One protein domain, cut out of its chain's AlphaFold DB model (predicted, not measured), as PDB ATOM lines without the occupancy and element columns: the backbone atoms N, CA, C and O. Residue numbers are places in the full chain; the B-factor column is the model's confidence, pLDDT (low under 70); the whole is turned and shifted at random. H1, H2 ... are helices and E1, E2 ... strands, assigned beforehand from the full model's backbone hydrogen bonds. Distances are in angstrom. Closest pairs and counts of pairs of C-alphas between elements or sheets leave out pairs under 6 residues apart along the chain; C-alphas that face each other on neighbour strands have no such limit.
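Overview. This is residues 2 to 94 and 107 to 214 of the 319 residues of the protein "Snurportin-1" of Nasonia vitripennis (UniProt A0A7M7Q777). A strongly twisted, curled wall of six strands makes the body, with H4 packed across it at E8 and E9 and the short H5 beside the edge strand E9. A long helical arm runs in from far out: H1 makes its outer part, residues 13 to 22 sticking out, and H2 turns at a steep angle and grazes the wall with residues 30 to 38. E1, H3 and E2 make a loose outlying group with a long loop by the E6 edge, and E3 runs by itself in an extended stretch. The printed part has 201 residues, with five named helices and nine named strands in the order H1 H2 E1 H3 E2 E3 E4 E5 E6 E7 E8 H4 H5 E9; the mixed sheet has the order E6 E5 E4 E7 E8 E9, and the class is mixed, helices and strands. The whole is compact, with a radius of gyration of the C-alphas of 18.6 A and spans of 56 by 42 by 33 A.

Arrangement. In the sheet, E4, residues 107 to 114, and E7, residues 147 to 155, are antiparallel inner strands at 154 degrees, with N 109 and O 152 at 2.8 A. E5, residues 117 to 121, is antiparallel to E4, with N 112 and O 119 at 2.9 A, and E6, residues 127 to 131, is antiparallel to E5, with N 118 and O 131 at 2.8 A. E4, E5 and E6 form a meander, each strand the antiparallel neighbour of the one before, and with E7 a Greek key, the fourth strand being the antiparallel neighbour of the first. E8, residues 160 to 169, forms a hairpin with E7, with N 153 and O 162 at 2.8 A; E7 bends by 71 degrees at residue 151 and E8 by 94 degrees at residue 166. The edge strand E9, residues 207 to 210, is parallel to E8, with N 163 and O 209 at 2.7 A. H4, residues 179 to 192, and H5, residues 194 to 197, come between E8 and E9, giving a strand-helix-strand unit, two parallel neighbour strands with helices between. H4 is on the sheet at a height of 8.6 A and runs across the strands, at 64 degrees to E8 on the local plane; their closest C-alphas, of Val 166 and Arg 182, are 6.3 A apart. The closest C-alphas of H5 and E9, Gln 197 and Ser 207, are 4.4 A apart. H2, residues 23 to 39, only grazes the sheet. H1, residues 2 to 21, and H2 are close but not clearly touching, with Glu 19 and Ser 26 the closest C-alphas at 7.7 A, at a steep tilt of 64 degrees. E1, residues 47 to 50, and E2, residues 71 to 73, meet only at a point, where C-alphas 49 and 71 face each other at 5.2 A. The closest C-alphas of E2 and E6, Lys 72 and Glu 127, are 5.5 A apart. H3, residues 54 to 58, is not on the sheet; E3, residues 82 to 86, pairs with no named strand. Each O i to N i+4 pair is within hydrogen-bond range in H2, H3 and H4, 12 of 16 in H1, and H5 is too short for such a pair.

Along the chain. E4 begins at C-alpha 107, (227.818, 198.594, 171.194), and is 20.9 A long; E7 is 22.4 A and E8 18.7 A. H4 is 19.9 A and H2 23.6 A. H1, 29.1 A long with a kink of 27 degrees near residue 13, begins at C-alpha 2, (194.080, 208.101, 155.661). E9 ends at C-alpha 210, (231.301, 213.389, 170.338).

Size, cuts and confidence. The C-alphas of Ser 2 and Lys 141, the two farthest apart, are 60.5 A apart. Residues 95 to 106 are not printed, and C-alphas 94 and 107 are 27.5 A apart across this cut. The links H3 to E2 and E6 to E7 are long. The mean pLDDT of the printed part is 76.3; residues 2 to 71 and 142 to 144 are under 70.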
ATOM      1  N   SER A   2     193.944 206.660 155.332       32.56
ATOM      2  CA  SER A   2     194.080 208.101 155.661       32.56
ATOM      3  C   SER A   2     193.975 208.413 157.174       32.56
ATOM      4  O   SER A   2     194.787 209.150 157.720       32.56
ATOM      5  N   MET A   3     193.062 207.754 157.903       25.45
ATOM      6  CA  MET A   3     192.862 208.001 159.347       25.45
ATOM      7  C   MET A   3     194.030 207.576 160.253       25.45
ATOM      8  O   MET A   3     194.177 208.113 161.343       25.45
ATOM      9  N   THR A   4     194.861 206.617 159.834       33.66
ATOM     10  CA  THR A   4     196.016 206.160 160.630       33.66
ATOM     11  C   THR A   4     197.193 207.136 160.539       33.66
ATOM     12  O   THR A   4     197.954 207.233 161.493       33.66
ATOM     13  N   ARG A   5     197.289 207.876 159.423       35.69
ATOM     14  CA  ARG A   5     198.330 208.881 159.149       35.69
ATOM     15  C   ARG A   5     198.091 210.189 159.909       35.69
ATOM     16  O   ARG A   5     199.004 210.749 160.488       35.69
ATOM     17  N   HIS A   6     196.841 210.655 160.000       33.00
ATOM     18  CA  HIS A   6     196.525 211.853 160.802       33.00
ATOM     19  C   HIS A   6     196.706 211.649 162.314       33.00
ATOM     20  O   HIS A   6     197.075 212.584 163.016       33.00
ATOM     21  N   LYS A   7     196.503 210.426 162.817       39.16
ATOM     22  CA  LYS A   7     196.514 210.155 164.261       39.16
ATOM     23  C   LYS A   7     197.907 210.264 164.901       39.16
ATOM     24  O   LYS A   7     197.994 210.603 166.070       39.16
ATOM     25  N   LYS A   8     198.982 210.008 164.144       46.22
ATOM     26  CA  LYS A   8     200.365 210.042 164.658       46.22
ATOM     27  C   LYS A   8     201.026 211.419 164.603       46.22
ATOM     28  O   LYS A   8     201.914 211.697 165.399       46.22
ATOM     29  N   PHE A   9     200.560 212.296 163.719       44.44
ATOM     30  CA  PHE A   9     200.952 213.706 163.727       44.44
ATOM     31  C   PHE A   9     200.398 214.436 164.955       44.44
ATOM     32  O   PHE A   9     201.112 215.183 165.616       44.44
ATOM     33  N   GLU A  10     199.150 214.138 165.329       45.53
ATOM     34  CA  GLU A  10     198.611 214.545 166.630       45.53
ATOM     35  C   GLU A  10     199.426 213.941 167.789       45.53
ATOM     36  O   GLU A  10     199.541 214.562 168.844       45.53
ATOM     37  N   ASP A  11     200.037 212.761 167.613       56.91
ATOM     38  CA  ASP A  11     200.859 212.130 168.649       56.91
ATOM     39  C   ASP A  11     202.184 212.874 168.911       56.91
ATOM     40  O   ASP A  11     202.571 212.928 170.071       56.91
ATOM     41  N   SER A  12     202.861 213.498 167.934       55.06
ATOM     42  CA  SER A  12     204.126 214.227 168.185       55.06
ATOM     43  C   SER A  12     203.908 215.571 168.890       55.06
ATOM     44  O   SER A  12     204.508 215.805 169.941       55.06
ATOM     45  N   GLU A  13     202.995 216.419 168.404       58.41
ATOM     46  CA  GLU A  13     202.631 217.675 169.082       58.41
ATOM     47  C   GLU A  13     201.963 217.415 170.443       58.41
ATOM     48  O   GLU A  13     202.233 218.114 171.431       58.41
ATOM     49  N   SER A  14     201.123 216.373 170.547       60.09
ATOM     50  CA  SER A  14     200.577 215.966 171.845       60.09
ATOM     51  C   SER A  14     201.647 215.379 172.764       60.09
ATOM     52  O   SER A  14     201.549 215.570 173.972       60.09
ATOM     53  N   CYS A  15     202.684 214.713 172.244       58.78
ATOM     54  CA  CYS A  15     203.809 214.225 173.040       58.78
ATOM     55  C   CYS A  15     204.650 215.391 173.562       58.78
ATOM     56  O   CYS A  15     204.855 215.460 174.766       58.78
ATOM     57  N   ILE A  16     205.001 216.376 172.727       62.41
ATOM     58  CA  ILE A  16     205.729 217.587 173.152       62.41
ATOM     59  C   ILE A  16     204.940 218.346 174.225       62.41
ATOM     60  O   ILE A  16     205.482 218.723 175.267       62.41
ATOM     61  N   THR A  17     203.636 218.551 174.017       59.78
ATOM     62  CA  THR A  17     202.790 219.232 175.011       59.78
ATOM     63  C   THR A  17     202.560 218.392 176.267       59.78
ATOM     64  O   THR A  17     202.467 218.961 177.353       59.78
ATOM     65  N   ARG A  18     202.506 217.055 176.175       59.00
ATOM     66  CA  ARG A  18     202.465 216.148 177.337       59.00
ATOM     67  C   ARG A  18     203.775 216.156 178.106       59.00
ATOM     68  O   ARG A  18     203.727 216.259 179.321       59.00
ATOM     69  N   GLU A  19     204.917 216.084 177.437       58.28
ATOM     70  CA  GLU A  19     206.240 216.165 178.059       58.28
ATOM     71  C   GLU A  19     206.442 217.532 178.715       58.28
ATOM     72  O   GLU A  19     206.894 217.598 179.853       58.28
ATOM     73  N   SER A  20     205.985 218.611 178.070       57.16
ATOM     74  CA  SER A  20     205.978 219.963 178.639       57.16
ATOM     75  C   SER A  20     205.074 220.080 179.874       57.16
ATOM     76  O   SER A  20     205.459 220.715 180.854       57.16
ATOM     77  N   LYS A  21     203.888 219.449 179.859       56.09
ATOM     78  CA  LYS A  21     202.931 219.433 180.987       56.09
ATOM     79  C   LYS A  21     203.331 218.477 182.116       56.09
ATOM     80  O   LYS A  21     202.980 218.730 183.262       56.09
ATOM     81  N   ASN A  22     204.077 217.416 181.811       55.78
ATOM     82  CA  ASN A  22     204.594 216.430 182.766       55.78
ATOM     83  C   ASN A  22     206.067 216.669 183.123       55.78
ATOM     84  O   ASN A  22     206.705 215.767 183.674       55.78
ATOM     85  N   ARG A  23     206.604 217.868 182.843       55.38
ATOM     86  CA  ARG A  23     207.992 218.229 183.161       55.38
ATOM     87  C   ARG A  23     208.338 217.867 184.599       55.38
ATOM     88  O   ARG A  23     209.344 217.207 184.795       55.38
ATOM     89  N   ASP A  24     207.464 218.145 185.564       50.19
ATOM     90  CA  ASP A  24     207.698 217.840 186.983       50.19
ATOM     91  C   ASP A  24     207.759 216.331 187.300       50.19
ATOM     92  O   ASP A  24     208.537 215.893 188.151       50.19
ATOM     93  N   ALA A  25     206.973 215.504 186.606       52.75
ATOM     94  CA  ALA A  25     206.973 214.052 186.796       52.75
ATOM     95  C   ALA A  25     208.217 213.396 186.170       52.75
ATOM     96  O   ALA A  25     208.872 212.581 186.826       52.75
ATOM     97  N   SER A  26     208.587 213.795 184.947       50.91
ATOM     98  CA  SER A  26     209.855 213.387 184.314       50.91
ATOM     99  C   SER A  26     211.068 213.910 185.086       50.91
ATOM    100  O   SER A  26     212.033 213.175 185.286       50.91
ATOM    101  N   PHE A  27     210.992 215.136 185.605       52.38
ATOM    102  CA  PHE A  27     212.020 215.768 186.432       52.38
ATOM    103  C   PHE A  27     212.285 214.981 187.712       52.38
ATOM    104  O   PHE A  27     213.439 214.698 188.041       52.38
ATOM    105  N   ASN A  28     211.227 214.566 188.413       53.19
ATOM    106  CA  ASN A  28     211.351 213.746 189.614       53.19
ATOM    107  C   ASN A  28     211.872 212.333 189.304       53.19
ATOM    108  O   ASN A  28     212.652 211.790 190.086       53.19
ATOM    109  N   ALA A  29     211.506 211.749 188.158       56.28
ATOM    110  CA  ALA A  29     212.015 210.446 187.729       56.28
ATOM    111  C   ALA A  29     213.515 210.487 187.363       56.28
ATOM    112  O   ALA A  29     214.273 209.625 187.813       56.28
ATOM    113  N   GLY A  30     213.957 211.508 186.619       55.72
ATOM    114  CA  GLY A  30     215.359 211.713 186.239       55.72
ATOM    115  C   GLY A  30     216.270 212.022 187.432       55.72
ATOM    116  O   GLY A  30     217.345 211.430 187.556       55.72
ATOM    117  N   ARG A  31     215.814 212.864 188.374       58.75
ATOM    118  CA  ARG A  31     216.538 213.136 189.632       58.75
ATOM    119  C   ARG A  31     216.657 211.907 190.519       58.75
ATOM    120  O   ARG A  31     217.722 211.650 191.073       58.75
ATOM    121  N   LYS A  32     215.581 211.126 190.646       59.47
ATOM    122  CA  LYS A  32     215.600 209.880 191.422       59.47
ATOM    123  C   LYS A  32     216.583 208.868 190.820       59.47
ATOM    124  O   LYS A  32     217.249 208.166 191.569       59.47
ATOM    125  N   PHE A  33     216.730 208.834 189.492       61.91
ATOM    126  CA  PHE A  33     217.740 208.028 188.798       61.91
ATOM    127  C   PHE A  33     219.174 208.459 189.137       61.91
ATOM    128  O   PHE A  33     219.955 207.619 189.579       61.91
ATOM    129  N   LEU A  34     219.519 209.741 188.978       65.44
ATOM    130  CA  LEU A  34     220.875 210.224 189.268       65.44
ATOM    131  C   LEU A  34     221.206 210.094 190.754       65.44
ATOM    132  O   LEU A  34     222.278 209.611 191.099       65.44
ATOM    133  N   GLN A  35     220.255 210.379 191.643       64.12
ATOM    134  CA  GLN A  35     220.424 210.102 193.067       64.12
ATOM    135  C   GLN A  35     220.615 208.613 193.354       64.12
ATOM    136  O   GLN A  35     221.475 208.276 194.158       64.12
ATOM    137  N   ASN A  36     219.885 207.708 192.699       63.09
ATOM    138  CA  ASN A  36     220.111 206.273 192.869       63.09
ATOM    139  C   ASN A  36     221.495 205.862 192.361       63.09
ATOM    140  O   ASN A  36     222.178 205.111 193.046       63.09
ATOM    141  N   VAL A  37     221.950 206.378 191.215       61.31
ATOM    142  CA  VAL A  37     223.305 206.135 190.690       61.31
ATOM    143  C   VAL A  37     224.371 206.573 191.696       61.31
ATOM    144  O   VAL A  37     225.316 205.825 191.924       61.31
ATOM    145  N   LEU A  38     224.182 207.736 192.327       61.38
ATOM    146  CA  LEU A  38     225.114 208.315 193.299       61.38
ATOM    147  C   LEU A  38     225.057 207.654 194.679       61.38
ATOM    148  O   LEU A  38     226.078 207.548 195.350       61.38
ATOM    149  N   ASN A  39     223.875 207.206 195.103       57.00
ATOM    150  CA  ASN A  39     223.649 206.615 196.423       57.00
ATOM    151  C   ASN A  39     223.895 205.095 196.444       57.00
ATOM    152  O   ASN A  39     224.189 204.542 197.498       57.00
ATOM    153  N   SER A  40     223.815 204.406 195.300       52.66
ATOM    154  CA  SER A  40     224.044 202.949 195.158       52.66
ATOM    155  C   SER A  40     225.528 202.564 195.110       52.66
ATOM    156  O   SER A  40     225.925 201.537 194.562       52.66
ATOM    157  N   ASP A  41     226.364 203.414 195.685       50.38
ATOM    158  CA  ASP A  41     227.806 203.256 195.770       50.38
ATOM    159  C   ASP A  41     228.250 202.386 196.963       50.38
ATOM    160  O   ASP A  41     229.452 202.225 197.193       50.38
ATOM    161  N   ASN A  42     227.286 201.803 197.686       47.66
ATOM    162  CA  ASN A  42     227.503 200.636 198.531       47.66
ATOM    163  C   ASN A  42     227.602 199.395 197.635       47.66
ATOM    164  O   ASN A  42     226.648 199.044 196.939       47.66
ATOM    165  N   GLU A  43     228.740 198.698 197.693       50.59
ATOM    166  CA  GLU A  43     228.964 197.410 197.012       50.59
ATOM    167  C   GLU A  43     227.887 196.353 197.345       50.59
ATOM    168  O   GLU A  43     227.708 195.402 196.590       50.59
ATOM    169  N   GLU A  44     227.115 196.561 198.415       45.91
ATOM    170  CA  GLU A  44     225.998 195.728 198.873       45.91
ATOM    171  C   GLU A  44     224.774 195.716 197.933       45.91
ATOM    172  O   GLU A  44     223.994 194.770 197.977       45.91
ATOM    173  N   ALA A  45     224.590 196.716 197.057       47.38
ATOM    174  CA  ALA A  45     223.484 196.742 196.081       47.38
ATOM    175  C   ALA A  45     223.792 195.965 194.780       47.38
ATOM    176  O   ALA A  45     222.975 195.919 193.857       47.38
ATOM    177  N   MET A  46     224.994 195.395 194.668       51.53
ATOM    178  CA  MET A  46     225.439 194.634 193.507       51.53
ATOM    179  C   MET A  46     224.975 193.180 193.638       51.53
ATOM    180  O   MET A  46     225.509 192.429 194.450       51.53
ATOM    181  N   GLU A  47     223.996 192.765 192.832       55.81
ATOM    182  CA  GLU A  47     223.603 191.352 192.784       55.81
ATOM    183  C   GLU A  47     224.750 190.497 192.221       55.81
ATOM    184  O   GLU A  47     225.421 190.869 191.247       55.81
ATOM    185  N   GLU A  48     224.999 189.367 192.887       47.25
ATOM    186  CA  GLU A  48     226.109 188.462 192.609       47.25
ATOM    187  C   GLU A  48     226.045 187.904 191.177       47.25
ATOM    188  O   GLU A  48     224.984 187.781 190.566       47.25
ATOM    189  N   ALA A  49     227.219 187.603 190.621       52.72
ATOM    190  CA  ALA A  49     227.414 187.295 189.212       52.72
ATOM    191  C   ALA A  49     226.516 186.162 188.689       52.72
ATOM    192  O   ALA A  49     226.788 184.983 188.921       52.72
ATOM    193  N   VAL A  50     225.509 186.522 187.897       53.84
ATOM    194  CA  VAL A  50     224.649 185.561 187.201       53.84
ATOM    195  C   VAL A  50     225.372 185.068 185.941       53.84
ATOM    196  O   VAL A  50     225.939 185.873 185.192       53.84
ATOM    197  N   GLU A  51     225.362 183.754 185.685       51.16
ATOM    198  CA  GLU A  51     225.663 183.239 184.342       51.16
ATOM    199  C   GLU A  51     224.613 183.824 183.391       51.16
ATOM    200  O   GLU A  51     223.435 183.481 183.461       51.16
ATOM    201  N   LEU A  52     225.019 184.780 182.549       49.56
ATOM    202  CA  LEU A  52     224.107 185.380 181.582       49.56
ATOM    203  C   LEU A  52     223.578 184.279 180.648       49.56
ATOM    204  O   LEU A  52     224.396 183.571 180.056       49.56
ATOM    205  N   PRO A  53     222.249 184.150 180.473       45.47
ATOM    206  CA  PRO A  53     221.686 183.273 179.453       45.47
ATOM    207  C   PRO A  53     222.271 183.635 178.083       45.47
ATOM    208  O   PRO A  53     222.489 184.823 177.824       45.47
ATOM    209  N   GLU A  54     222.477 182.657 177.194       46.22
ATOM    210  CA  GLU A  54     222.937 182.893 175.810       46.22
ATOM    211  C   GLU A  54     222.147 184.025 175.124       46.22
ATOM    212  O   GLU A  54     222.734 184.853 174.446       46.22
ATOM    213  N   GLU A  55     220.859 184.194 175.432       48.00
ATOM    214  CA  GLU A  55     219.989 185.277 174.935       48.00
ATOM    215  C   GLU A  55     220.407 186.709 175.350       48.00
ATOM    216  O   GLU A  55     220.093 187.697 174.683       48.00
ATOM    217  N   ALA A  56     221.078 186.880 176.496       45.69
ATOM    218  CA  ALA A  56     221.644 188.173 176.884       45.69
ATOM    219  C   ALA A  56     222.912 188.500 176.088       45.69
ATOM    220  O   ALA A  56     223.218 189.682 175.909       45.69
ATOM    221  N   LEU A  57     223.579 187.452 175.604       47.38
ATOM    222  CA  LEU A  57     224.711 187.506 174.699       47.38
ATOM    223  C   LEU A  57     224.254 187.566 173.234       47.38
ATOM    224  O   LEU A  57     224.988 188.134 172.461       47.38
ATOM    225  N   GLU A  58     223.064 187.098 172.839       42.78
ATOM    226  CA  GLU A  58     222.566 187.161 171.444       42.78
ATOM    227  C   GLU A  58     222.325 188.593 170.928       42.78
ATOM    228  O   GLU A  58     222.521 188.868 169.748       42.78
ATOM    229  N   ASP A  59     221.963 189.536 171.809       42.47
ATOM    230  CA  ASP A  59     221.945 190.979 171.489       42.47
ATOM    231  C   ASP A  59     223.375 191.561 171.338       42.47
ATOM    232  O   ASP A  59     223.552 192.759 171.103       42.47
ATOM    233  N   MET A  60     224.411 190.744 171.538       44.47
ATOM    234  CA  MET A  60     225.814 191.107 171.437       44.47
ATOM    235  C   MET A  60     226.484 190.187 170.406       44.47
ATOM    236  O   MET A  60     226.605 188.989 170.611       44.47
ATOM    237  N   GLU A  61     227.043 190.721 169.322       39.28
ATOM    238  CA  GLU A  61     228.040 189.946 168.573       39.28
ATOM    239  C   GLU A  61     229.256 189.737 169.500       39.28
ATOM    240  O   GLU A  61     230.098 190.621 169.716       39.28
ATOM    241  N   ILE A  62     229.263 188.604 170.196       42.72
ATOM    242  CA  ILE A  62     230.352 188.103 171.019       42.72
ATOM    243  C   ILE A  62     230.717 186.757 170.424       42.72
ATOM    244  O   ILE A  62     229.909 185.836 170.389       42.72
ATOM    245  N   ASP A  63     231.963 186.658 169.986       38.62
ATOM    246  CA  ASP A  63     232.624 185.401 169.680       38.62
ATOM    247  C   ASP A  63     232.524 184.469 170.908       38.62
ATOM    248  O   ASP A  63     233.188 184.674 171.932       38.62
ATOM    249  N   LEU A  64     231.631 183.476 170.817       38.25
ATOM    250  CA  LEU A  64     231.269 182.503 171.860       38.25
ATOM    251  C   LEU A  64     232.442 181.585 172.273       38.25
ATOM    252  O   LEU A  64     232.299 180.741 173.155       38.25
ATOM    253  N   SER A  65     233.626 181.749 171.677       36.97
ATOM    254  CA  SER A  65     234.781 180.867 171.870       36.97
ATOM    255  C   SER A  65     235.582 181.082 173.167       36.97
ATOM    256  O   SER A  65     236.535 180.344 173.429       36.97
ATOM    257  N   LYS A  66     235.229 182.047 174.033       38.69
ATOM    258  CA  LYS A  66     236.004 182.342 175.260       38.69
ATOM    259  C   LYS A  66     235.166 182.221 176.537       38.69
ATOM    260  O   LYS A  66     234.459 183.154 176.888       38.69
ATOM    261  N   LYS A  67     235.338 181.083 177.234       40.34
ATOM    262  CA  LYS A  67     235.041 180.764 178.656       40.34
ATOM    263  C   LYS A  67     234.000 181.660 179.351       40.34
ATOM    264  O   LYS A  67     234.289 182.824 179.612       40.34
ATOM    265  N   LYS A  68     232.873 181.059 179.768       42.41
ATOM    266  CA  LYS A  68     231.806 181.628 180.620       42.41
ATOM    267  C   LYS A  68     232.332 182.690 181.601       42.41
ATOM    268  O   LYS A  68     232.913 182.361 182.636       42.41
ATOM    269  N   LYS A  69     232.174 183.971 181.258       51.94
ATOM    270  CA  LYS A  69     232.551 185.084 182.138       51.94
ATOM    271  C   LYS A  69     231.402 185.362 183.106       51.94
ATOM    272  O   LYS A  69     230.243 185.375 182.713       51.94
ATOM    273  N   LYS A  70     231.742 185.586 184.373       60.38
ATOM    274  CA  LYS A  70     230.839 186.123 185.396       60.38
ATOM    275  C   LYS A  70     230.647 187.622 185.141       60.38
ATOM    276  O   LYS A  70     231.647 188.323 184.993       60.38
ATOM    277  N   TYR A  71     229.405 188.105 185.087       65.81
ATOM    278  CA  TYR A  71     229.098 189.514 184.813       65.81
ATOM    279  C   TYR A  71     228.446 190.196 186.014       65.81
ATOM    280  O   TYR A  71     227.641 189.588 186.714       65.81
ATOM    281  N   LYS A  72     228.770 191.476 186.225       71.56
ATOM    282  CA  LYS A  72     228.133 192.320 187.244       71.56
ATOM    283  C   LYS A  72     226.926 193.025 186.633       71.56
ATOM    284  O   LYS A  72     227.046 193.620 185.562       71.56
ATOM    285  N   ILE A  73     225.778 192.964 187.304       74.19
ATOM    286  CA  ILE A  73     224.531 193.580 186.837       74.19
ATOM    287  C   ILE A  73     224.131 194.697 187.797       74.19
ATOM    288  O   ILE A  73     224.058 194.502 189.006       74.19
ATOM    289  N   ARG A  74     223.832 195.871 187.242       74.94
ATOM    290  CA  ARG A  74     223.269 197.017 187.958       74.94
ATOM    291  C   ARG A  74     221.882 197.306 187.408       74.94
ATOM    292  O   ARG A  74     221.741 197.941 186.364       74.94
ATOM    293  N   LYS A  75     220.850 196.826 188.109       72.38
ATOM    294  CA  LYS A  75     219.443 197.010 187.708       72.38
ATOM    295  C   LYS A  75     219.071 198.490 187.575       72.38
ATOM    296  O   LYS A  75     218.325 198.829 186.663       72.38
ATOM    297  N   ASP A  76     219.662 199.356 188.396       75.06
ATOM    298  CA  ASP A  76     219.456 200.812 188.340       75.06
ATOM    299  C   ASP A  76     219.974 201.452 187.044       75.06
ATOM    300  O   ASP A  76     219.509 202.517 186.648       75.06
ATOM    301  N   TYR A  77     220.925 200.803 186.365       78.19
ATOM    302  CA  TYR A  77     221.477 201.256 185.084       78.19
ATOM    303  C   TYR A  77     220.799 200.575 183.891       78.19
ATOM    304  O   TYR A  77     221.132 200.843 182.737       78.19
ATOM    305  N   ALA A  78     219.836 199.683 184.139       76.75
ATOM    306  CA  ALA A  78     219.048 199.069 183.087       76.75
ATOM    307  C   ALA A  78     217.912 200.003 182.645       76.75
ATOM    308  O   ALA A  78     217.319 200.714 183.449       76.75
ATOM    309  N   ARG A  79     217.542 199.937 181.357       75.56
ATOM    310  CA  ARG A  79     216.370 200.647 180.785       75.56
ATOM    311  C   ARG A  79     216.409 202.178 180.881       75.56
ATOM    312  O   ARG A  79     215.371 202.816 180.751       75.56
ATOM    313  N   ILE A  80     217.589 202.755 181.061       83.25
ATOM    314  CA  ILE A  80     217.764 204.209 181.139       83.25
ATOM    315  C   ILE A  80     217.837 204.878 179.766       83.25
ATOM    316  O   ILE A  80     217.633 206.072 179.656       83.25
ATOM    317  N   PHE A  81     218.152 204.118 178.719       89.75
ATOM    318  CA  PHE A  81     218.396 204.692 177.405       89.75
ATOM    319  C   PHE A  81     217.126 205.312 176.834       89.75
ATOM    320  O   PHE A  81     216.067 204.676 176.852       89.75
ATOM    321  N   MET A  82     217.278 206.490 176.241       93.06
ATOM    322  CA  MET A  82     216.314 207.044 175.301       93.06
ATOM    323  C   MET A  82     216.411 206.274 173.984       93.06
ATOM    324  O   MET A  82     217.424 206.308 173.279       93.06
ATOM    325  N   LEU A  83     215.377 205.496 173.687       92.25
ATOM    326  CA  LEU A  83     215.309 204.595 172.545       92.25
ATOM    327  C   LEU A  83     214.483 205.228 171.432       92.25
ATOM    328  O   LEU A  83     213.413 205.783 171.670       92.25
ATOM    329  N   SER A  84     214.968 205.074 170.210       93.94
ATOM    330  CA  SER A  84     214.291 205.568 169.026       93.94
ATOM    331  C   SER A  84     213.176 204.637 168.558       93.94
ATOM    332  O   SER A  84     213.202 203.422 168.794       93.94
ATOM    333  N   GLU A  85     212.229 205.208 167.824       92.81
ATOM    334  CA  GLU A  85     211.302 204.469 166.966       92.81
ATOM    335  C   GLU A  85     211.765 204.488 165.502       92.81
ATOM    336  O   GLU A  85     212.691 205.205 165.135       92.81
ATOM    337  N   TRP A  86     211.156 203.681 164.635       93.19
ATOM    338  CA  TRP A  86     211.398 203.796 163.193       93.19
ATOM    339  C   TRP A  86     210.721 205.058 162.650       93.19
ATOM    340  O   TRP A  86     209.571 205.327 163.005       93.19
ATOM    341  N   MET A  87     211.392 205.802 161.763       92.69
ATOM    342  CA  MET A  87     210.786 206.969 161.109       92.69
ATOM    343  C   MET A  87     209.784 206.524 160.038       92.69
ATOM    344  O   MET A  87     210.111 206.410 158.864       92.69
ATOM    345  N   LEU A  88     208.555 206.230 160.458       88.62
ATOM    346  CA  LEU A  88     207.484 205.809 159.552       88.62
ATOM    347  C   LEU A  88     206.933 206.961 158.709       88.62
ATOM    348  O   LEU A  88     206.482 206.745 157.587       88.62
ATOM    349  N   GLU A  89     206.934 208.163 159.276       86.75
ATOM    350  CA  GLU A  89     206.443 209.384 158.653       86.75
ATOM    351  C   GLU A  89     207.448 210.497 158.933       86.75
ATOM    352  O   GLU A  89     207.939 210.627 160.056       86.75
ATOM    353  N   VAL A  90     207.764 211.276 157.902       90.38
ATOM    354  CA  VAL A  90     208.687 212.405 158.013       90.38
ATOM    355  C   VAL A  90     207.930 213.584 158.633       90.38
ATOM    356  O   VAL A  90     206.890 213.976 158.091       90.38
ATOM    357  N   PRO A  91     208.406 214.153 159.755       90.69
ATOM    358  CA  PRO A  91     207.804 215.340 160.354       90.69
ATOM    359  C   PRO A  91     207.772 216.524 159.376       90.69
ATOM    360  O   PRO A  91     208.641 216.678 158.524       90.69
ATOM    361  N   GLN A  92     206.772 217.393 159.499       88.50
ATOM    362  CA  GLN A  92     206.594 218.555 158.614       88.50
ATOM    363  C   GLN A  92     207.658 219.611 158.909       88.50
ATOM    364  O   GLN A  92     208.132 220.290 158.007       88.50
ATOM    365  N   ASP A  93     208.062 219.695 160.173       90.12
ATOM    366  CA  ASP A  93     209.100 220.571 160.693       90.12
ATOM    367  C   ASP A  93     210.485 219.902 160.712       90.12
ATOM    368  O   ASP A  93     211.399 220.378 161.386       90.12
ATOM    369  N   PHE A  94     210.658 218.798 159.974       90.12
ATOM    370  CA  PHE A  94     211.885 218.002 159.960       90.12
ATOM    371  C   PHE A  94     213.138 218.847 159.696       90.12
ATOM    372  O   PHE A  94     214.101 218.764 160.452       90.12
ATOM    373  N   LYS A 107     228.649 199.002 170.058       92.88
ATOM    374  CA  LYS A 107     227.818 198.594 171.194       92.88
ATOM    375  C   LYS A 107     227.310 199.835 171.909       92.88
ATOM    376  O   LYS A 107     228.109 200.580 172.468       92.88
ATOM    377  N   ARG A 108     225.992 200.048 171.928       95.25
ATOM    378  CA  ARG A 108     225.398 201.136 172.716       95.25
ATOM    379  C   ARG A 108     225.562 200.852 174.211       95.25
ATOM    380  O   ARG A 108     225.150 199.792 174.693       95.25
ATOM    381  N   VAL A 109     226.197 201.776 174.920       95.38
ATOM    382  CA  VAL A 109     226.604 201.645 176.319       95.38
ATOM    383  C   VAL A 109     226.335 202.922 177.098       95.38
ATOM    384  O   VAL A 109     226.382 204.026 176.567       95.38
ATOM    385  N   LEU A 110     226.091 202.747 178.389       95.06
ATOM    386  CA  LEU A 110     226.084 203.812 179.363       95.06
ATOM    387  C   LEU A 110     227.497 203.898 179.909       95.06
ATOM    388  O   LEU A 110     227.980 202.946 180.528       95.06
ATOM    389  N   LEU A 111     228.145 205.029 179.692       95.75
ATOM    390  CA  LEU A 111     229.440 205.316 180.275       95.75
ATOM    391  C   LEU A 111     229.222 206.062 181.589       95.75
ATOM    392  O   LEU A 111     228.638 207.141 181.597       95.75
ATOM    393  N   VAL A 112     229.724 205.502 182.689       94.00
ATOM    394  CA  VAL A 112     229.677 206.109 184.027       94.00
ATOM    395  C   VAL A 112     231.098 206.295 184.541       94.00
ATOM    396  O   VAL A 112     231.790 205.316 184.823       94.00
ATOM    397  N   ALA A 113     231.539 207.543 184.666       93.50
ATOM    398  CA  ALA A 113     232.829 207.916 185.234       93.50
ATOM    399  C   ALA A 113     232.624 208.452 186.654       93.50
ATOM    400  O   ALA A 113     231.974 209.478 186.831       93.50
ATOM    401  N   GLN A 114     233.143 207.752 187.662       89.69
ATOM    402  CA  GLN A 114     232.992 208.110 189.074       89.69
ATOM    403  C   GLN A 114     234.063 207.410 189.928       89.69
ATOM    404  O   GLN A 114     234.502 206.301 189.608       89.69
ATOM    405  N   LYS A 115     234.475 208.031 191.047       86.31
ATOM    406  CA  LYS A 115     235.463 207.468 191.998       86.31
ATOM    407  C   LYS A 115     236.780 207.051 191.321       86.31
ATOM    408  O   LYS A 115     237.429 206.075 191.690       86.31
ATOM    409  N   GLY A 116     237.171 207.796 190.293       87.75
ATOM    410  CA  GLY A 116     238.432 207.632 189.582       87.75
ATOM    411  C   GLY A 116     238.503 206.429 188.639       87.75
ATOM    412  O   GLY A 116     239.622 206.034 188.288       87.75
ATOM    413  N   LEU A 117     237.354 205.864 188.257       91.38
ATOM    414  CA  LEU A 117     237.201 204.807 187.256       91.38
ATOM    415  C   LEU A 117     236.011 205.108 186.341       91.38
ATOM    416  O   LEU A 117     235.035 205.733 186.747       91.38
ATOM    417  N   THR A 118     236.069 204.573 185.129       93.81
ATOM    418  CA  THR A 118     235.014 204.666 184.123       93.81
ATOM    419  C   THR A 118     234.501 203.274 183.792       93.81
ATOM    420  O   THR A 118     235.274 202.383 183.451       93.81
ATOM    421  N   ARG A 119     233.193 203.061 183.911       93.75
ATOM    422  CA  ARG A 119     232.533 201.770 183.696       93.75
ATOM    423  C   ARG A 119     231.546 201.872 182.546       93.75
ATOM    424  O   ARG A 119     230.842 202.874 182.432       93.75
ATOM    425  N   LEU A 120     231.502 200.839 181.709       94.31
ATOM    426  CA  LEU A 120     230.577 200.742 180.581       94.31
ATOM    427  C   LEU A 120     229.500 199.704 180.884       94.31
ATOM    428  O   LEU A 120     229.824 198.547 181.164       94.31
ATOM    429  N   TYR A 121     228.235 200.103 180.778       92.62
ATOM    430  CA  TYR A 121     227.084 199.234 181.015       92.62
ATOM    431  C   TYR A 121     226.224 199.075 179.767       92.62
ATOM    432  O   TYR A 121     226.007 200.024 179.020       92.62
ATOM    433  N   THR A 122     225.689 197.880 179.537       91.44
ATOM    434  CA  THR A 122     224.724 197.647 178.450       91.44
ATOM    435  C   THR A 122     223.336 198.193 178.793       91.44
ATOM    436  O   THR A 122     223.036 198.506 179.943       91.44
ATOM    437  N   ARG A 123     222.411 198.168 177.822       87.19
ATOM    438  CA  ARG A 123     220.967 198.422 178.034       87.19
ATOM    439  C   ARG A 123     220.336 197.604 179.166       87.19
ATOM    440  O   ARG A 123     219.358 198.041 179.774       87.19
ATOM    441  N   LYS A 124     220.871 196.408 179.430       84.38
ATOM    442  CA  LYS A 124     220.411 195.504 180.494       84.38
ATOM    443  C   LYS A 124     221.094 195.794 181.844       84.38
ATOM    444  O   LYS A 124     220.818 195.083 182.801       84.38
ATOM    445  N   GLY A 125     221.957 196.809 181.928       84.00
ATOM    446  CA  GLY A 125     222.711 197.161 183.133       84.00
ATOM    447  C   GLY A 125     223.930 196.267 183.385       84.00
ATOM    448  O   GLY A 125     224.446 196.236 184.496       84.00
ATOM    449  N   ILE A 126     224.376 195.503 182.383       87.19
ATOM    450  CA  ILE A 126     225.509 194.576 182.514       87.19
ATOM    451  C   ILE A 126     226.811 195.356 182.334       87.19
ATOM    452  O   ILE A 126     226.985 195.982 181.290       87.19
ATOM    453  N   GLU A 127     227.723 195.290 183.304       90.56
ATOM    454  CA  GLU A 127     229.072 195.854 183.186       90.56
ATOM    455  C   GLU A 127     229.892 195.037 182.177       90.56
ATOM    456  O   GLU A 127     230.073 193.828 182.343       90.56
ATOM    457  N   ILE A 128     230.389 195.691 181.125       90.62
ATOM    458  CA  ILE A 128     231.177 195.030 180.069       90.62
ATOM    459  C   ILE A 128     232.643 195.456 180.048       90.62
ATOM    460  O   ILE A 128     233.471 194.731 179.496       90.62
ATOM    461  N   ALA A 129     232.968 196.611 180.631       90.38
ATOM    462  CA  ALA A 129     234.332 197.111 180.715       90.38
ATOM    463  C   ALA A 129     234.511 198.075 181.893       90.38
ATOM    464  O   ALA A 129     233.602 198.836 182.234       90.38
ATOM    465  N   VAL A 130     235.722 198.071 182.453       92.50
ATOM    466  CA  VAL A 130     236.206 199.041 183.439       92.50
ATOM    467  C   VAL A 130     237.510 199.622 182.909       92.50
ATOM    468  O   VAL A 130     238.432 198.882 182.573       92.50
ATOM    469  N   LEU A 131     237.564 200.943 182.805       93.12
ATOM    470  CA  LEU A 131     238.596 201.719 182.127       93.12
ATOM    471  C   LEU A 131     238.969 202.927 182.995       93.12
ATOM    472  O   LEU A 131     238.218 203.309 183.894       93.12
ATOM    473  N   LYS A 132     240.103 203.569 182.723       93.06
ATOM    474  CA  LYS A 132     240.368 204.933 183.207       93.06
ATOM    475  C   LYS A 132     240.157 205.910 182.067       93.06
ATOM    476  O   LYS A 132     240.603 205.635 180.957       93.06
ATOM    477  N   THR A 133     239.521 207.048 182.329       94.12
ATOM    478  CA  THR A 133     239.376 208.105 181.319       94.12
ATOM    479  C   THR A 133     239.693 209.486 181.875       94.12
ATOM    480  O   THR A 133     239.672 209.703 183.084       94.12
ATOM    481  N   TYR A 134     239.976 210.451 180.999       93.62
ATOM    482  CA  TYR A 134     240.168 211.852 181.398       93.62
ATOM    483  C   TYR A 134     238.868 212.593 181.744       93.62
ATOM    484  O   TYR A 134     238.926 213.773 182.106       93.62
ATOM    485  N   LEU A 135     237.719 211.912 181.676       93.75
ATOM    486  CA  LEU A 135     236.438 212.478 182.083       93.75
ATOM    487  C   LEU A 135     236.465 212.879 183.566       93.75
ATOM    488  O   LEU A 135     237.146 212.225 184.368       93.75
ATOM    489  N   PRO A 136     235.701 213.909 183.965       91.44
ATOM    490  CA  PRO A 136     235.496 214.223 185.374       91.44
ATOM    491  C   PRO A 136     234.978 212.985 186.127       91.44
ATOM    492  O   PRO A 136     233.966 212.402 185.736       91.44
ATOM    493  N   GLY A 137     235.703 212.554 187.163       86.81
ATOM    494  CA  GLY A 137     235.403 211.336 187.923       86.81
ATOM    495  C   GLY A 137     236.004 210.042 187.358       86.81
ATOM    496  O   GLY A 137     236.000 209.027 188.051       86.81
ATOM    497  N   GLY A 138     236.565 210.055 186.145       84.25
ATOM    498  CA  GLY A 138     237.064 208.867 185.432       84.25
ATOM    499  C   GLY A 138     238.513 208.474 185.730       84.25
ATOM    500  O   GLY A 138     238.976 207.415 185.301       84.25
ATOM    501  N   ASN A 139     239.243 209.306 186.477       80.50
ATOM    502  CA  ASN A 139     240.622 209.047 186.888       80.50
ATOM    503  C   ASN A 139     240.904 209.683 188.255       80.50
ATOM    504  O   ASN A 139     240.576 210.839 188.480       80.50
ATOM    505  N   HIS A 140     241.580 208.958 189.150       71.19
ATOM    506  CA  HIS A 140     241.933 209.427 190.499       71.19
ATOM    507  C   HIS A 140     242.694 210.765 190.522       71.19
ATOM    508  O   HIS A 140     242.635 211.495 191.507       71.19
ATOM    509  N   LYS A 141     243.407 211.102 189.441       70.88
ATOM    510  CA  LYS A 141     244.136 212.372 189.318       70.88
ATOM    511  C   LYS A 141     243.232 213.581 189.043       70.88
ATOM    512  O   LYS A 141     243.705 214.708 189.157       70.88
ATOM    513  N   ARG A 142     241.967 213.375 188.663       63.44
ATOM    514  CA  ARG A 142     241.010 214.432 188.310       63.44
ATOM    515  C   ARG A 142     239.722 214.284 189.112       63.44
ATOM    516  O   ARG A 142     239.049 213.269 189.006       63.44
ATOM    517  N   CYS A 143     239.385 215.331 189.867       63.34
ATOM    518  CA  CYS A 143     238.072 215.555 190.481       63.34
ATOM    519  C   CYS A 143     237.429 214.279 191.062       63.34
ATOM    520  O   CYS A 143     236.407 213.812 190.579       63.34
ATOM    521  N   HIS A 144     238.037 213.707 192.105       66.94
ATOM    522  CA  HIS A 144     237.600 212.439 192.713       66.94
ATOM    523  C   HIS A 144     236.134 212.431 193.192       66.94
ATOM    524  O   HIS A 144     235.514 211.371 193.221       66.94
ATOM    525  N   ASN A 145     235.587 213.606 193.521       77.12
ATOM    526  CA  ASN A 145     234.198 213.805 193.946       77.12
ATOM    527  C   ASN A 145     233.259 214.231 192.807       77.12
ATOM    528  O   ASN A 145     232.145 214.681 193.080       77.12
ATOM    529  N   SER A 146     233.702 214.153 191.549       87.31
ATOM    530  CA  SER A 146     232.816 214.366 190.411       87.31
ATOM    531  C   SER A 146     232.366 213.062 189.764       87.31
ATOM    532  O   SER A 146     233.032 212.028 189.869       87.31
ATOM    533  N   PHE A 147     231.210 213.115 189.109       89.31
ATOM    534  CA  PHE A 147     230.704 212.043 188.268       89.31
ATOM    535  C   PHE A 147     230.284 212.568 186.895       89.31
ATOM    536  O   PHE A 147     229.869 213.722 186.748       89.31
ATOM    537  N   THR A 148     230.376 211.694 185.898       93.88
ATOM    538  CA  THR A 148     229.938 211.943 184.521       93.88
ATOM    539  C   THR A 148     229.186 210.721 184.008       93.88
ATOM    540  O   THR A 148     229.629 209.591 184.219       93.88
ATOM    541  N   ILE A 149     228.054 210.940 183.340       94.75
ATOM    542  CA  ILE A 149     227.209 209.893 182.760       94.75
ATOM    543  C   ILE A 149     226.868 210.268 181.322       94.75
ATOM    544  O   ILE A 149     226.258 211.312 181.077       94.75
ATOM    545  N   LEU A 150     227.237 209.394 180.390       96.75
ATOM    546  CA  LEU A 150     227.081 209.600 178.952       96.75
ATOM    547  C   LEU A 150     226.363 208.410 178.303       96.75
ATOM    548  O   LEU A 150     226.590 207.257 178.681       96.75
ATOM    549  N   ASP A 151     225.534 208.694 177.302       96.75
ATOM    550  CA  ASP A 151     225.010 207.701 176.359       96.75
ATOM    551  C   ASP A 151     225.986 207.618 175.187       96.75
ATOM    552  O   ASP A 151     226.275 208.627 174.538       96.75
ATOM    553  N   CYS A 152     226.552 206.440 174.943       97.25
ATOM    554  CA  CYS A 152     227.619 206.280 173.970       97.25
ATOM    555  C   CYS A 152     227.448 205.034 173.104       97.25
ATOM    556  O   CYS A 152     226.775 204.071 173.463       97.25
ATOM    557  N   ILE A 153     228.158 205.017 171.983       96.88
ATOM    558  CA  ILE A 153     228.391 203.851 171.143       96.88
ATOM    559  C   ILE A 153     229.876 203.509 171.242       96.88
ATOM    560  O   ILE A 153     230.745 204.253 170.793       96.88
ATOM    561  N   TRP A 154     230.177 202.377 171.867       95.81
ATOM    562  CA  TRP A 154     231.538 201.905 172.072       95.81
ATOM    563  C   TRP A 154     231.970 200.967 170.946       95.81
ATOM    564  O   TRP A 154     231.262 200.006 170.628       95.81
ATOM    565  N   ILE A 155     233.150 201.220 170.377       94.25
ATOM    566  CA  ILE A 155     233.793 200.365 169.376       94.25
ATOM    567  C   ILE A 155     234.968 199.633 170.046       94.25
ATOM    568  O   ILE A 155     236.048 200.212 170.196       94.25
ATOM    569  N   PRO A 156     234.805 198.348 170.430       88.25
ATOM    570  CA  PRO A 156     235.811 197.634 171.217       88.25
ATOM    571  C   PRO A 156     237.171 197.523 170.528       88.25
ATOM    572  O   PRO A 156     238.198 197.621 171.187       88.25
ATOM    573  N   ASN A 157     237.181 197.348 169.203       88.00
ATOM    574  CA  ASN A 157     238.407 197.124 168.432       88.00
ATOM    575  C   ASN A 157     239.324 198.351 168.390       88.00
ATOM    576  O   ASN A 157     240.533 198.195 168.243       88.00
ATOM    577  N   LYS A 158     238.751 199.556 168.496       89.00
ATOM    578  CA  LYS A 158     239.494 200.820 168.449       89.00
ATOM    579  C   LYS A 158     239.679 201.467 169.823       89.00
ATOM    580  O   LYS A 158     240.458 202.400 169.945       89.00
ATOM    581  N   GLU A 159     238.973 200.970 170.843       90.75
ATOM    582  CA  GLU A 159     238.905 201.592 172.172       90.75
ATOM    583  C   GLU A 159     238.384 203.039 172.114       90.75
ATOM    584  O   GLU A 159     238.817 203.912 172.863       90.75
ATOM    585  N   GLU A 160     237.416 203.282 171.233       94.75
ATOM    586  CA  GLU A 160     236.789 204.590 171.031       94.75
ATOM    587  C   GLU A 160     235.345 204.542 171.533       94.75
ATOM    588  O   GLU A 160     234.595 203.598 171.250       94.75
ATOM    589  N   CYS A 161     234.957 205.556 172.296       96.62
ATOM    590  CA  CYS A 161     233.607 205.750 172.789       96.62
ATOM    591  C   CYS A 161     233.018 206.988 172.119       96.62
ATOM    592  O   CYS A 161     233.396 208.121 172.424       96.62
ATOM    593  N   TYR A 162     232.091 206.753 171.199       96.75
ATOM    594  CA  TYR A 162     231.382 207.802 170.490       96.75
ATOM    595  C   TYR A 162     230.188 208.261 171.321       96.75
ATOM    596  O   TYR A 162     229.244 207.505 171.525       96.75
ATOM    597  N   VAL A 163     230.236 209.479 171.843       97.62
ATOM    598  CA  VAL A 163     229.186 210.044 172.685       97.62
ATOM    599  C   VAL A 163     228.011 210.455 171.812       97.62
ATOM    600  O   VAL A 163     228.148 211.303 170.930       97.62
ATOM    601  N   LEU A 164     226.869 209.834 172.082       96.56
ATOM    602  CA  LEU A 164     225.584 210.139 171.474       96.56
ATOM    603  C   LEU A 164     224.857 211.226 172.268       96.56
ATOM    604  O   LEU A 164     224.245 212.108 171.676       96.56
ATOM    605  N   ASP A 165     224.930 211.167 173.601       97.00
ATOM    606  CA  ASP A 165     224.229 212.102 174.474       97.00
ATOM    607  C   ASP A 165     224.891 212.262 175.854       97.00
ATOM    608  O   ASP A 165     225.671 211.415 176.298       97.00
ATOM    609  N   VAL A 166     224.545 213.340 176.558       96.25
ATOM    610  CA  VAL A 166     225.025 213.668 177.905       96.25
ATOM    611  C   VAL A 166     223.866 213.694 178.901       96.25
ATOM    612  O   VAL A 166     222.922 214.471 178.777       96.25
ATOM    613  N   LEU A 167     223.953 212.852 179.935       93.88
ATOM    614  CA  LEU A 167     222.968 212.813 181.021       93.88
ATOM    615  C   LEU A 167     223.460 213.625 182.219       93.88
ATOM    616  O   LEU A 167     222.683 214.344 182.848       93.88
ATOM    617  N   ALA A 168     224.753 213.526 182.532       93.38
ATOM    618  CA  ALA A 168     225.388 214.331 183.564       93.38
ATOM    619  C   ALA A 168     226.871 214.563 183.265       93.38
ATOM    620  O   ALA A 168     227.556 213.664 182.778       93.38
ATOM    621  N   TRP A 169     227.384 215.741 183.611       93.88
ATOM    622  CA  TRP A 169     228.793 216.092 183.441       93.88
ATOM    623  C   TRP A 169     229.324 216.833 184.660       93.88
ATOM    624  O   TRP A 169     228.790 217.872 185.036       93.88
ATOM    625  N   SER A 170     230.380 216.312 185.285       91.12
ATOM    626  CA  SER A 170     230.998 216.902 186.480       91.12
ATOM    627  C   SER A 170     229.989 217.324 187.566       91.12
ATOM    628  O   SER A 170     230.047 218.444 188.076       91.12
ATOM    629  N   ASN A 171     229.078 216.420 187.935       88.06
ATOM    630  CA  ASN A 171     227.973 216.623 188.892       88.06
ATOM    631  C   ASN A 171     226.793 217.474 188.408       88.06
ATOM    632  O   ASN A 171     225.807 217.603 189.134       88.06
ATOM    633  N   GLN A 172     226.857 218.040 187.204       90.06
ATOM    634  CA  GLN A 172     225.744 218.783 186.633       90.06
ATOM    635  C   GLN A 172     224.814 217.841 185.872       90.06
ATOM    636  O   GLN A 172     225.213 217.211 184.893       90.06
ATOM    637  N   GLU A 173     223.565 217.756 186.323       90.38
ATOM    638  CA  GLU A 173     222.516 216.969 185.675       90.38
ATOM    639  C   GLU A 173     221.966 217.716 184.453       90.38
ATOM    640  O   GLU A 173     221.581 218.881 184.554       90.38
ATOM    641  N   LEU A 174     221.904 217.038 183.307       91.69
ATOM    642  CA  LEU A 174     221.483 217.611 182.021       91.69
ATOM    643  C   LEU A 174     220.239 216.927 181.438       91.69
ATOM    644  O   LEU A 174     219.704 217.389 180.439       91.69
ATOM    645  N   ILE A 175     219.730 215.874 182.086       88.62
ATOM    646  CA  ILE A 175     218.575 215.071 181.637       88.62
ATOM    647  C   ILE A 175     217.346 215.936 181.311       88.62
ATOM    648  O   ILE A 175     216.643 215.683 180.338       88.62
ATOM    649  N   ASN A 176     217.106 216.982 182.103       86.81
ATOM    650  CA  ASN A 176     215.941 217.858 181.946       86.81
ATOM    651  C   ASN A 176     216.133 218.955 180.891       86.81
ATOM    652  O   ASN A 176     215.211 219.733 180.651       86.81
ATOM    653  N   CYS A 177     217.326 219.059 180.311       92.38
ATOM    654  CA  CYS A 177     217.608 220.008 179.254       92.38
ATOM    655  C   CYS A 177     217.201 219.432 177.900       92.38
ATOM    656  O   CYS A 177     217.349 218.236 177.631       92.38
ATOM    657  N   ASP A 178     216.743 220.327 177.037       94.50
ATOM    658  CA  ASP A 178     216.404 220.027 175.657       94.50
ATOM    659  C   ASP A 178     217.634 219.496 174.892       94.50
ATOM    660  O   ASP A 178     218.782 219.838 175.211       94.50
ATOM    661  N   THR A 179     217.402 218.663 173.875       96.38
ATOM    662  CA  THR A 179     218.472 218.049 173.066       96.38
ATOM    663  C   THR A 179     219.430 219.079 172.489       96.38
ATOM    664  O   THR A 179     220.638 218.870 172.531       96.38
ATOM    665  N   ASP A 180     218.911 220.207 172.008       96.19
ATOM    666  CA  ASP A 180     219.726 221.281 171.446       96.19
ATOM    667  C   ASP A 180     220.779 221.800 172.431       96.19
ATOM    668  O   ASP A 180     221.972 221.856 172.123       96.19
ATOM    669  N   PHE A 181     220.355 222.066 173.668       96.88
ATOM    670  CA  PHE A 181     221.265 222.479 174.727       96.88
ATOM    671  C   PHE A 181     222.260 221.373 175.079       96.88
ATOM    672  O   PHE A 181     223.451 221.648 175.200       96.88
ATOM    673  N   ARG A 182     221.801 220.121 175.219       97.06
ATOM    674  CA  ARG A 182     222.676 218.986 175.557       97.06
ATOM    675  C   ARG A 182     223.766 218.769 174.511       97.06
ATOM    676  O   ARG A 182     224.926 218.601 174.881       97.06
ATOM    677  N   PHE A 183     223.420 218.813 173.227       97.12
ATOM    678  CA  PHE A 183     224.370 218.621 172.130       97.12
ATOM    679  C   PHE A 183     225.376 219.768 172.039       97.12
ATOM    680  O   PHE A 183     226.579 219.516 171.922       97.12
ATOM    681  N   TYR A 184     224.905 221.014 172.155       96.06
ATOM    682  CA  TYR A 184     225.776 222.187 172.194       96.06
ATOM    683  C   TYR A 184     226.731 222.150 173.396       96.06
ATOM    684  O   TYR A 184     227.932 222.361 173.237       96.06
ATOM    685  N   TRP A 185     226.206 221.849 174.586       96.06
ATOM    686  CA  TRP A 185     226.981 221.783 175.822       96.06
ATOM    687  C   TRP A 185     228.025 220.672 175.776       96.06
ATOM    688  O   TRP A 185     229.182 220.883 176.119       96.06
ATOM    689  N   LEU A 186     227.645 219.481 175.309       96.00
ATOM    690  CA  LEU A 186     228.591 218.386 175.130       96.00
ATOM    691  C   LEU A 186     229.726 218.787 174.180       96.00
ATOM    692  O   LEU A 186     230.886 218.499 174.472       96.00
ATOM    693  N   ARG A 187     229.409 219.494 173.090       95.31
ATOM    694  CA  ARG A 187     230.416 219.976 172.141       95.31
ATOM    695  C   ARG A 187     231.414 220.919 172.788       95.31
ATOM    696  O   ARG A 187     232.612 220.675 172.666       95.31
ATOM    697  N   SER A 188     230.944 221.927 173.524       95.19
ATOM    698  CA  SER A 188     231.853 222.854 174.208       95.19
ATOM    699  C   SER A 188     232.752 222.127 175.211       95.19
ATOM    700  O   SER A 188     233.954 222.364 175.236       95.19
ATOM    701  N   GLN A 189     232.208 221.167 175.968       94.94
ATOM    702  CA  GLN A 189     232.994 220.391 176.931       94.94
ATOM    703  C   GLN A 189     234.058 219.499 176.271       94.94
ATOM    704  O   GLN A 189     235.158 219.361 176.801       94.94
ATOM    705  N   ILE A 190     233.768 218.887 175.119       93.44
ATOM    706  CA  ILE A 190     234.751 218.067 174.394       93.44
ATOM    707  C   ILE A 190     235.823 218.938 173.719       93.44
ATOM    708  O   ILE A 190     236.993 218.549 173.702       93.44
ATOM    709  N   GLU A 191     235.455 220.108 173.193       94.00
ATOM    710  CA  GLU A 191     236.387 221.070 172.584       94.00
ATOM    711  C   GLU A 191     237.337 221.700 173.614       94.00
ATOM    712  O   GLU A 191     238.521 221.881 173.330       94.00
ATOM    713  N   GLU A 192     236.851 221.979 174.827       94.38
ATOM    714  CA  GLU A 192     237.663 222.478 175.948       94.38
ATOM    715  C   GLU A 192     238.650 221.428 176.490       94.38
ATOM    716  O   GLU A 192     239.676 221.779 177.078       94.38
ATOM    717  N   HIS A 193     238.362 220.141 176.273       92.31
ATOM    718  CA  HIS A 193     239.139 219.012 176.787       92.31
ATOM    719  C   HIS A 193     239.612 218.061 175.670       92.31
ATOM    720  O   HIS A 193     239.253 216.875 175.670       92.31
ATOM    721  N   PRO A 194     240.465 218.519 174.731       93.25
ATOM    722  CA  PRO A 194     240.927 217.701 173.608       93.25
ATOM    723  C   PRO A 194     241.706 216.456 174.057       93.25
ATOM    724  O   PRO A 194     241.770 215.464 173.328       93.25
ATOM    725  N   GLU A 195     242.260 216.450 175.276       93.00
ATOM    726  CA  GLU A 195     242.916 215.279 175.854       93.00
ATOM    727  C   GLU A 195     241.998 214.051 175.937       93.00
ATOM    728  O   GLU A 195     242.496 212.925 175.854       93.00
ATOM    729  N   LEU A 196     240.676 214.246 176.044       93.31
ATOM    730  CA  LEU A 196     239.680 213.169 176.077       93.31
ATOM    731  C   LEU A 196     239.745 212.281 174.834       93.31
ATOM    732  O   LEU A 196     239.477 211.083 174.926       93.31
ATOM    733  N   GLN A 197     240.153 212.845 173.698       94.00
ATOM    734  CA  GLN A 197     240.213 212.157 172.410       94.00
ATOM    735  C   GLN A 197     241.530 211.385 172.215       94.00
ATOM    736  O   GLN A 197     241.682 210.648 171.244       94.00
ATOM    737  N   THR A 198     242.486 211.508 173.142       93.62
ATOM    738  CA  THR A 198     243.815 210.887 173.025       93.62
ATOM    739  C   THR A 198     243.944 209.638 173.890       93.62
ATOM    740  O   THR A 198     243.770 209.692 175.106       93.62
ATOM    741  N   ILE A 199     244.303 208.497 173.299       93.19
ATOM    742  CA  ILE A 199     244.511 207.262 174.068       93.19
ATOM    743  C   ILE A 199     245.865 207.313 174.784       93.19
ATOM    744  O   ILE A 199     246.917 207.516 174.178       93.19
ATOM    745  N   ARG A 200     245.847 207.067 176.096       92.38
ATOM    746  CA  ARG A 200     247.037 206.908 176.935       92.38
ATOM    747  C   ARG A 200     246.829 205.772 177.928       92.38
ATOM    748  O   ARG A 200     246.228 205.968 178.982       92.38
ATOM    749  N   LYS A 201     247.401 204.605 177.636       90.75
ATOM    750  CA  LYS A 201     247.277 203.403 178.474       90.75
ATOM    751  C   LYS A 201     247.571 203.671 179.957       90.75
ATOM    752  O   LYS A 201     248.566 204.307 180.308       90.75
ATOM    753  N   GLY A 202     246.685 203.185 180.821       86.88
ATOM    754  CA  GLY A 202     246.721 203.327 182.274       86.88
ATOM    755  C   GLY A 202     246.241 204.680 182.811       86.88
ATOM    756  O   GLY A 202     246.222 204.867 184.034       86.88
ATOM    757  N   VAL A 203     245.873 205.623 181.936       89.69
ATOM    758  CA  VAL A 203     245.443 206.984 182.305       89.69
ATOM    759  C   VAL A 203     244.155 207.394 181.579       89.69
ATOM    760  O   VAL A 203     243.230 207.867 182.236       89.69
ATOM    761  N   ASN A 204     244.113 207.203 180.261       93.25
ATOM    762  CA  ASN A 204     242.959 207.357 179.380       93.25
ATOM    763  C   ASN A 204     242.928 206.159 178.422       93.25
ATOM    764  O   ASN A 204     243.495 206.197 177.333       93.25
ATOM    765  N   ASP A 205     242.346 205.058 178.879       93.12
ATOM    766  CA  ASP A 205     242.310 203.780 178.165       93.12
ATOM    767  C   ASP A 205     241.323 203.777 176.990       93.12
ATOM    768  O   ASP A 205     241.263 202.797 176.257       93.12
ATOM    769  N   CYS A 206     240.539 204.844 176.829       94.00
ATOM    770  CA  CYS A 206     239.535 204.974 175.788       94.00
ATOM    771  C   CYS A 206     239.390 206.439 175.375       94.00
ATOM    772  O   CYS A 206     239.313 207.316 176.240       94.00
ATOM    773  N   SER A 207     239.370 206.702 174.067       95.50
ATOM    774  CA  SER A 207     239.075 208.040 173.556       95.50
ATOM    775  C   SER A 207     237.573 208.303 173.629       95.50
ATOM    776  O   SER A 207     236.754 207.443 173.309       95.50
ATOM    777  N   VAL A 208     237.204 209.498 174.076       96.19
ATOM    778  CA  VAL A 208     235.810 209.935 174.172       96.19
ATOM    779  C   VAL A 208     235.596 211.019 173.127       96.19
ATOM    780  O   VAL A 208     236.196 212.088 173.213       96.19
ATOM    781  N   ILE A 209     234.780 210.715 172.119       95.12
ATOM    782  CA  ILE A 209     234.599 211.533 170.915       95.12
ATOM    783  C   ILE A 209     233.111 211.827 170.772       95.12
ATOM    784  O   ILE A 209     232.312 210.900 170.788       95.12
ATOM    785  N   GLN A 210     232.704 213.085 170.622       94.69
ATOM    786  CA  GLN A 210     231.301 213.389 170.338       94.69
ATOM    787  C   GLN A 210     230.941 212.987 168.904       94.69
ATOM    788  O   GLN A 210     231.703 213.255 167.974       94.69
ATOM    789  N   LEU A 211     229.768 212.379 168.714       93.62
ATOM    790  CA  LEU A 211     229.228 212.194 167.372       93.62
ATOM    791  C   LEU A 211     228.819 213.541 166.766       93.62
ATOM    792  O   LEU A 211     228.119 214.320 167.417       93.62
ATOM    793  N   PRO A 212     229.215 213.825 165.517       91.56
ATOM    794  CA  PRO A 212     228.723 215.005 164.828       91.56
ATOM    795  C   PRO A 212     227.205 214.915 164.661       91.56
ATOM    796  O   PRO A 212     226.643 213.845 164.434       91.56
ATOM    797  N   TYR A 213     226.549 216.064 164.748       92.38
ATOM    798  CA  TYR A 213     225.123 216.207 164.504       92.38
ATOM    799  C   TYR A 213     224.908 217.298 163.458       92.38
ATOM    800  O   TYR A 213     225.630 218.297 163.428       92.38
ATOM    801  N   LEU A 214     223.939 217.085 162.576       90.38
ATOM    802  CA  LEU A 214     223.668 217.943 161.427       90.38
ATOM    803  C   LEU A 214     222.241 218.466 161.510       90.38
ATOM    804  O   LEU A 214     221.330 217.734 161.894       90.38
TER     805      LEU A 214